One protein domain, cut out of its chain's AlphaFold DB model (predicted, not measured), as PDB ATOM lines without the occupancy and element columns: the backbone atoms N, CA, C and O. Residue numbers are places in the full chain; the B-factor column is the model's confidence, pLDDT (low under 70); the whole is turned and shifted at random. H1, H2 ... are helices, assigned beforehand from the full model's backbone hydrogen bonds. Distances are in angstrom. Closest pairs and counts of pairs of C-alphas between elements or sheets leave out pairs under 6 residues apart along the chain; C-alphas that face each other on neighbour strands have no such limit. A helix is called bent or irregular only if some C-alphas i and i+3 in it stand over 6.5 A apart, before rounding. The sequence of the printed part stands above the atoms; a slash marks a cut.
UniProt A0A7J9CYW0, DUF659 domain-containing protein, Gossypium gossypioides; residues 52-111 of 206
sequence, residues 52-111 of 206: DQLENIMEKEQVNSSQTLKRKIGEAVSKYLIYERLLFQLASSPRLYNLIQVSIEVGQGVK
ATOM      1  N   ASP A  52      50.180  90.910 165.984       62.41
ATOM      2  CA  ASP A  52      50.959  92.134 165.757       62.41
ATOM      3  C   ASP A  52      51.904  92.016 164.544       62.41
ATOM      4  O   ASP A  52      52.206  92.995 163.860       62.41
ATOM      5  N   GLN A  53      52.386  90.807 164.244       59.03
ATOM      6  CA  GLN A  53      53.215  90.548 163.065       59.03
ATOM      7  C   GLN A  53      52.362  90.488 161.789       59.03
ATOM      8  O   GLN A  53      52.824  90.934 160.741       59.03
ATOM      9  N   LEU A  54      51.119  89.995 161.876       59.41
ATOM     10  CA  LEU A  54      50.154  90.021 160.769       59.41
ATOM     11  C   LEU A  54      49.762  91.456 160.394       59.41
ATOM     12  O   LEU A  54      49.809  91.798 159.214       59.41
ATOM     13  N   GLU A  55      49.449  92.305 161.378       62.91
ATOM     14  CA  GLU A  55      49.122  93.720 161.140       62.91
ATOM     15  C   GLU A  55      50.283  94.460 160.460       62.91
ATOM     16  O   GLU A  55      50.088  95.109 159.433       62.91
ATOM     17  N   ASN A  56      51.516  94.260 160.937       66.25
ATOM     18  CA  ASN A  56      52.714  94.846 160.327       66.25
ATOM     19  C   ASN A  56      52.946  94.412 158.869       66.25
ATOM     20  O   ASN A  56      53.463  95.189 158.064       66.25
ATOM     21  N   ILE A  57      52.628  93.163 158.516       68.75
ATOM     22  CA  ILE A  57      52.770  92.665 157.140       68.75
ATOM     23  C   ILE A  57      51.694  93.280 156.246       68.75
ATOM     24  O   ILE A  57      52.025  93.788 155.174       68.75
ATOM     25  N   MET A  58      50.441  93.301 156.706       61.75
ATOM     26  CA  MET A  58      49.327  93.907 155.972       61.75
ATOM     27  C   MET A  58      49.569  95.398 155.709       61.75
ATOM     28  O   MET A  58      49.396  95.867 154.584       61.75
ATOM     29  N   GLU A  59      50.046  96.141 156.711       64.38
ATOM     30  CA  GLU A  59      50.410  97.549 156.550       64.38
ATOM     31  C   GLU A  59      51.544  97.736 155.533       64.38
ATOM     32  O   GLU A  59      51.453  98.593 154.650       64.38
ATOM     33  N   LYS A  60      52.598  96.911 155.594       63.25
ATOM     34  CA  LYS A  60      53.718  96.972 154.639       63.25
ATOM     35  C   LYS A  60      53.290  96.653 153.208       63.25
ATOM     36  O   LYS A  60      53.734  97.336 152.283       63.25
ATOM     37  N   GLU A  61      52.431  95.656 153.004       64.75
ATOM     38  CA  GLU A  61      51.894  95.321 151.679       64.75
ATOM     39  C   GLU A  61      51.034  96.458 151.118       64.75
ATOM     40  O   GLU A  61      51.194  96.851 149.956       64.75
ATOM     41  N   GLN A  62      50.188  97.062 151.952       59.19
ATOM     42  CA  GLN A  62      49.332  98.174 151.549       59.19
ATOM     43  C   GLN A  62      50.138  99.441 151.217       59.19
ATOM     44  O   GLN A  62      49.866 100.111 150.214       59.19
ATOM     45  N   VAL A  63      51.186  99.739 151.994       62.75
ATOM     46  CA  VAL A  63      52.123 100.845 151.728       62.75
ATOM     47  C   VAL A  63      52.913 100.610 150.436       62.75
ATOM     48  O   VAL A  63      52.982 101.515 149.602       62.75
ATOM     49  N   ASN A  64      53.449  99.407 150.214       65.75
ATOM     50  CA  ASN A  64      54.200  99.076 148.996       65.75
ATOM     51  C   ASN A  64      53.323  99.116 147.737       65.75
ATOM     52  O   ASN A  64      53.758  99.609 146.688       65.75
ATOM     53  N   SER A  65      52.076  98.651 147.834       67.44
ATOM     54  CA  SER A  65      51.091  98.747 146.751       67.44
ATOM     55  C   SER A  65      50.781 100.210 146.416       67.44
ATOM     56  O   SER A  65      50.891 100.626 145.260       67.44
ATOM     57  N   SER A  66      50.524 101.038 147.435       70.50
ATOM     58  CA  SER A  66      50.278 102.478 147.276       70.50
ATOM     59  C   SER A  66      51.469 103.214 146.648       70.50
ATOM     60  O   SER A  66      51.299 103.993 145.709       70.50
ATOM     61  N   GLN A  67      52.695 102.936 147.102       75.62
ATOM     62  CA  GLN A  67      53.915 103.507 146.520       75.62
ATOM     63  C   GLN A  67      54.113 103.071 145.064       75.62
ATOM     64  O   GLN A  67      54.480 103.882 144.210       75.62
ATOM     65  N   THR A  68      53.809 101.812 144.751       82.19
ATOM     66  CA  THR A  68      53.900 101.287 143.386       82.19
ATOM     67  C   THR A  68      52.888 101.952 142.454       82.19
ATOM     68  O   THR A  68      53.245 102.319 141.334       82.19
ATOM     69  N   LEU A  69      51.651 102.161 142.911       82.00
ATOM     70  CA  LEU A  69      50.612 102.867 142.156       82.00
ATOM     71  C   LEU A  69      50.976 104.339 141.926       82.00
ATOM     72  O   LEU A  69      50.890 104.821 140.795       82.00
ATOM     73  N   LYS A  70      51.466 105.030 142.965       84.31
ATOM     74  CA  LYS A  70      51.965 106.412 142.858       84.31
ATOM     75  C   LYS A  70      53.080 106.531 141.823       84.31
ATOM     76  O   LYS A  70      53.039 107.432 140.988       84.31
ATOM     77  N   ARG A  71      54.035 105.597 141.830       89.62
ATOM     78  CA  ARG A  71      55.113 105.545 140.835       89.62
ATOM     79  C   ARG A  71      54.568 105.354 139.418       89.62
ATOM     80  O   ARG A  71      54.941 106.117 138.535       89.62
ATOM     81  N   LYS A  72      53.658 104.398 139.202       90.88
ATOM     82  CA  LYS A  72      53.071 104.125 137.874       90.88
ATOM     83  C   LYS A  72      52.363 105.347 137.285       90.88
ATOM     84  O   LYS A  72      52.583 105.675 136.121       90.88
ATOM     85  N   ILE A  73      51.546 106.037 138.085       90.19
ATOM     86  CA  ILE A  73      50.866 107.265 137.646       90.19
ATOM     87  C   ILE A  73      51.897 108.365 137.360       90.19
ATOM     88  O   ILE A  73      51.825 109.004 136.311       90.19
ATOM     89  N   GLY A  74      52.883 108.546 138.244       91.19
ATOM     90  CA  GLY A  74      53.958 109.520 138.056       91.19
ATOM     91  C   GLY A  74      54.736 109.307 136.754       91.19
ATOM     92  O   GLY A  74      54.948 110.259 136.004       91.19
ATOM     93  N   GLU A  75      55.101 108.065 136.435       94.25
ATOM     94  CA  GLU A  75      55.768 107.707 135.178       94.25
ATOM     95  C   GLU A  75      54.886 107.977 133.952       94.25
ATOM     96  O   GLU A  75      55.367 108.540 132.969       94.25
ATOM     97  N   ALA A  76      53.601 107.608 133.999       94.25
ATOM     98  CA  ALA A  76      52.670 107.817 132.890       94.25
ATOM     99  C   ALA A  76      52.464 109.310 132.586       94.25
ATOM    100  O   ALA A  76      52.602 109.733 131.437       94.25
ATOM    101  N   VAL A  77      52.209 110.115 133.624       94.38
ATOM    102  CA  VAL A  77      52.076 111.576 133.514       94.38
ATOM    103  C   VAL A  77      53.371 112.197 132.994       94.38
ATOM    104  O   VAL A  77      53.333 113.002 132.069       94.38
ATOM    105  N   SER A  78      54.526 111.796 133.534       94.31
ATOM    106  CA  SER A  78      55.819 112.352 133.111       94.31
ATOM    107  C   SER A  78      56.108 112.063 131.642       94.31
ATOM    108  O   SER A  78      56.497 112.968 130.908       94.31
ATOM    109  N   LYS A  79      55.867 110.823 131.187       95.50
ATOM    110  CA  LYS A  79      56.011 110.455 129.773       95.50
ATOM    111  C   LYS A  79      55.110 111.321 128.898       95.50
ATOM    112  O   LYS A  79      55.606 111.912 127.946       95.50
ATOM    113  N   TYR A  80      53.829 111.444 129.246       94.44
ATOM    114  CA  TYR A  80      52.888 112.269 128.490       94.44
ATOM    115  C   TYR A  80      53.371 113.722 128.363       94.44
ATOM    116  O   TYR A  80      53.455 114.244 127.256       94.44
ATOM    117  N   LEU A  81      53.785 114.350 129.467       94.75
ATOM    118  CA  LEU A  81      54.261 115.735 129.441       94.75
ATOM    119  C   LEU A  81      55.539 115.910 128.604       94.75
ATOM    120  O   LEU A  81      55.639 116.869 127.843       94.75
ATOM    121  N   ILE A  82      56.502 114.992 128.719       93.94
ATOM    122  CA  ILE A  82      57.777 115.074 127.990       93.94
ATOM    123  C   ILE A  82      57.568 114.853 126.488       93.94
ATOM    124  O   ILE A  82      58.049 115.652 125.683       93.94
ATOM    125  N   TYR A  83      56.865 113.785 126.100       96.25
ATOM    126  CA  TYR A  83      56.701 113.423 124.689       96.25
ATOM    127  C   TYR A  83      55.814 114.417 123.934       96.25
ATOM    128  O   TYR A  83      56.150 114.782 122.809       96.25
ATOM    129  N   GLU A  84      54.759 114.927 124.575       95.50
ATOM    130  CA  GLU A  84      53.866 115.936 123.986       95.50
ATOM    131  C   GLU A  84      54.380 117.376 124.164       95.50
ATOM    132  O   GLU A  84      53.716 118.331 123.762       95.50
ATOM    133  N   ARG A  85      55.577 117.555 124.749       96.12
ATOM    134  CA  ARG A  85      56.237 118.858 124.973       96.12
ATOM    135  C   ARG A  85      55.370 119.846 125.756       96.12
ATOM    136  O   ARG A  85      55.335 121.044 125.470       96.12
ATOM    137  N   LEU A  86      54.672 119.333 126.760       94.38
ATOM    138  CA  LEU A  86      53.811 120.112 127.633       94.38
ATOM    139  C   LEU A  86      54.582 120.659 128.839       94.38
ATOM    140  O   LEU A  86      55.591 120.108 129.279       94.38
ATOM    141  N   LEU A  87      54.071 121.748 129.416       94.19
ATOM    142  CA  LEU A  87      54.660 122.369 130.603       94.19
ATOM    143  C   LEU A  87      54.570 121.432 131.815       94.19
ATOM    144  O   LEU A  87      53.491 120.940 132.148       94.19
ATOM    145  N   PHE A  88      55.671 121.277 132.556       92.56
ATOM    146  CA  PHE A  88      55.699 120.448 133.770       92.56
ATOM    147  C   PHE A  88      54.733 120.925 134.860       92.56
ATOM    148  O   PHE A  88      54.247 120.119 135.651       92.56
ATOM    149  N   GLN A  89      54.372 122.212 134.862       93.62
ATOM    150  CA  GLN A  89      53.359 122.767 135.766       93.62
ATOM    151  C   GLN A  89      51.978 122.108 135.602       93.62
ATOM    152  O   GLN A  89      51.181 122.128 136.539       93.62
ATOM    153  N   LEU A  90      51.693 121.481 134.452       93.06
ATOM    154  CA  LEU A  90      50.443 120.752 134.246       93.06
ATOM    155  C   LEU A  90      50.317 119.510 135.135       93.06
ATOM    156  O   LEU A  90      49.191 119.081 135.377       93.06
ATOM    157  N   ALA A  91      51.419 118.978 135.680       92.56
ATOM    158  CA  ALA A  91      51.378 117.886 136.657       92.56
ATOM    159  C   ALA A  91      50.574 118.258 137.918       92.56
ATOM    160  O   ALA A  91      49.946 117.394 138.526       92.56
ATOM    161  N   SER A  92      50.540 119.546 138.270       92.38
ATOM    162  CA  SER A  92      49.778 120.081 139.407       92.38
ATOM    163  C   SER A  92      48.422 120.667 138.997       92.38
ATOM    164  O   SER A  92      47.756 121.315 139.802       92.38
ATOM    165  N   SER A  93      48.005 120.491 137.739       93.56
ATOM    166  CA  SER A  93      46.754 121.052 137.230       93.56
ATOM    167  C   SER A  93      45.543 120.334 137.838       93.56
ATOM    168  O   SER A  93      45.429 119.114 137.687       93.56
ATOM    169  N   PRO A  94      44.558 121.062 138.399       95.19
ATOM    170  CA  PRO A  94      43.284 120.470 138.812       95.19
ATOM    171  C   PRO A  94      42.572 119.731 137.671       95.19
ATOM    172  O   PRO A  94      41.866 118.754 137.899       95.19
ATOM    173  N   ARG A  95      42.793 120.154 136.419       93.25
ATOM    174  CA  ARG A  95      42.219 119.498 135.234       93.25
ATOM    175  C   ARG A  95      42.811 118.108 135.008       93.25
ATOM    176  O   ARG A  95      42.078 117.194 134.649       93.25
ATOM    177  N   LEU A  96      44.116 117.945 135.244       93.44
ATOM    178  CA  LEU A  96      44.771 116.640 135.151       93.44
ATOM    179  C   LEU A  96      44.278 115.712 136.265       93.44
ATOM    180  O   LEU A  96      43.983 114.551 136.005       93.44
ATOM    181  N   TYR A  97      44.129 116.237 137.485       91.50
ATOM    182  CA  TYR A  97      43.541 115.482 138.589       91.50
ATOM    183  C   TYR A  97      42.125 114.991 138.252       91.50
ATOM    184  O   TYR A  97      41.851 113.798 138.370       91.50
ATOM    185  N   ASN A  98      41.260 115.879 137.752       94.50
ATOM    186  CA  ASN A  98      39.901 115.516 137.344       94.50
ATOM    187  C   ASN A  98      39.896 114.472 136.220       94.50
ATOM    188  O   ASN A  98      39.119 113.525 136.278       94.50
ATOM    189  N   LEU A  99      40.787 114.596 135.228       93.19
ATOM    190  CA  LEU A  99      40.926 113.599 134.163       93.19
ATOM    191  C   LEU A  99      41.259 112.211 134.726       93.19
ATOM    192  O   LEU A  99      40.681 111.217 134.286       93.19
ATOM    193  N   ILE A 100      42.160 112.134 135.709       90.75
ATOM    194  CA  ILE A 100      42.520 110.873 136.371       90.75
ATOM    195  C   ILE A 100      41.325 110.307 137.146       90.75
ATOM    196  O   ILE A 100      41.058 109.115 137.029       90.75
ATOM    197  N   GLN A 101      40.586 111.138 137.890       92.38
ATOM    198  CA  GLN A 101      39.393 110.689 138.626       92.38
ATOM    199  C   GLN A 101      38.331 110.108 137.690       92.38
ATOM    200  O   GLN A 101      37.922 108.965 137.869       92.38
ATOM    201  N   VAL A 102      37.982 110.829 136.622       92.81
ATOM    202  CA  VAL A 102      37.015 110.345 135.624       92.81
ATOM    203  C   VAL A 102      37.513 109.062 134.954       92.81
ATOM    204  O   VAL A 102      36.733 108.149 134.708       92.81
ATOM    205  N   SER A 103      38.819 108.941 134.697       90.00
ATOM    206  CA  SER A 103      39.395 107.712 134.131       90.00
ATOM    207  C   SER A 103      39.236 106.504 135.064       90.00
ATOM    208  O   SER A 103      39.005 105.395 134.590       90.00
ATOM    209  N   ILE A 104      39.342 106.707 136.383       89.75
ATOM    210  CA  ILE A 104      39.113 105.660 137.391       89.75
ATOM    211  C   ILE A 104      37.632 105.271 137.432       89.75
ATOM    212  O   ILE A 104      37.325 104.082 137.452       89.75
ATOM    213  N   GLU A 105      36.729 106.253 137.412       92.75
ATOM    214  CA  GLU A 105      35.274 106.034 137.431       92.75
ATOM    215  C   GLU A 105      34.783 105.264 136.202       92.75
ATOM    216  O   GLU A 105      33.961 104.356 136.313       92.75
ATOM    217  N   VAL A 106      35.298 105.621 135.025       92.25
ATOM    218  CA  VAL A 106      34.914 105.017 133.746       92.25
ATOM    219  C   VAL A 106      35.498 103.606 133.577       92.25
ATOM    220  O   VAL A 106      34.892 102.760 132.918       92.25
ATOM    221  N   GLY A 107      36.653 103.333 134.188       88.38
ATOM    222  CA  GLY A 107      37.295 102.024 134.164       88.38
ATOM    223  C   GLY A 107      38.017 101.694 132.852       88.38
ATOM    224  O   GLY A 107      38.214 102.524 131.961       88.38
ATOM    225  N   GLN A 108      38.481 100.448 132.749       87.69
ATOM    226  CA  GLN A 108      39.293  99.984 131.625       87.69
ATOM    227  C   GLN A 108      38.439  99.667 130.385       87.69
ATOM    228  O   GLN A 108      37.321  99.177 130.489       87.69
ATOM    229  N   GLY A 109      39.000  99.895 129.192       85.25
ATOM    230  CA  GLY A 109      38.384  99.514 127.914       85.25
ATOM    231  C   GLY A 109      37.664 100.651 127.186       85.25
ATOM    232  O   GLY A 109      37.250 100.477 126.039       85.25
ATOM    233  N   VAL A 110      37.568 101.835 127.796       87.69
ATOM    234  CA  VAL A 110      37.008 103.009 127.122       87.69
ATOM    235  C   VAL A 110      38.011 103.614 126.150       87.69
ATOM    236  O   VAL A 110      39.168 103.884 126.472       87.69
ATOM    237  N   LYS A 111      37.543 103.821 124.919       89.06
ATOM    238  CA  LYS A 111      38.323 104.466 123.866       89.06
ATOM    239  C   LYS A 111      38.335 105.972 124.093       89.06
ATOM    240  O   LYS A 111      37.279 106.585 124.240       89.06
TER     241      LYS A 111
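What this domain is: This is residues 52 to 111 of the 206 residues of the protein "DUF659 domain-containing protein" of Gossypium gossypioides (UniProt A0A7J9CYW0). Look first for one long straight helix, H1; after its last residue, Tyr 83, the backbone folds back through the short helix H2, and from there H3 leads off to one side, as the short arm of an open L whose long arm is H1. H2 packs on the last part of H1 at the corner, while residues 52 to 72 of H1 and residues 101 to 111, at the end of the short arm, stick out free. The printed part has 60 residues with three named helices, in the order H1, H2, H3, and no named strand; its class is all helix. The whole is only just loose, close to extended, with a radius of gyration of the C-alphas of 15.4 A, and it is elongated, spanning 48 by 25 by 19 A.

How they stand to each other: Begin with H1, residues 52 to 83, the longest helix. Look near its end for H2, residues 88 to 92: the two touch, with 4 pairs of C-alphas within 8 A, and H1 does so with residues 77 to 81 alone. Their closest C-alphas are those of Leu 81 and Phe 88, 6.6 A apart. Move on to H3, residues 94 to 106, which is close to H2 but not clearly touching it; the closest C-alphas of the two, those of Leu 90 and Leu 96, are 7.1 A apart. H1 and H3 are apart, with no C-alpha of the one within 8 A of the other. In H1 and H3 every O i to N i+4 pair is within hydrogen-bond range; in H2 0 of 1 such pairs is, beside 2 of 2 O i to N i+3 pairs.

Where its parts are: Find C-alpha 52 at (50.959, 92.134, 165.757); from there H1 runs 46.6 A to C-alpha 83 at (56.701, 113.423, 124.689). H2, residues 88 to 92, measures 8.2 A from first to last C-alpha. H3 runs 18.3 A from C-alpha 94 to C-alpha 106, which you find at (34.914, 105.017, 133.746). No helix is bent.

The domain as a whole: Look at Asp 52 and Arg 85 for the two C-alphas farthest apart, 49.0 A. From the first printed C-alpha, that of Asp 52, to the last, that of Lys 111, it is 45.5 A. The printed part has no cut. The link from H1 to H2, 4 residues, is tight, and so is the link from H2 to H3, 1 residue; no link is long. The mean pLDDT of the printed part is 84.6; read the B-factor column at residues 52 to 65 to find the 14 residues under 70, where the model's confidence is low.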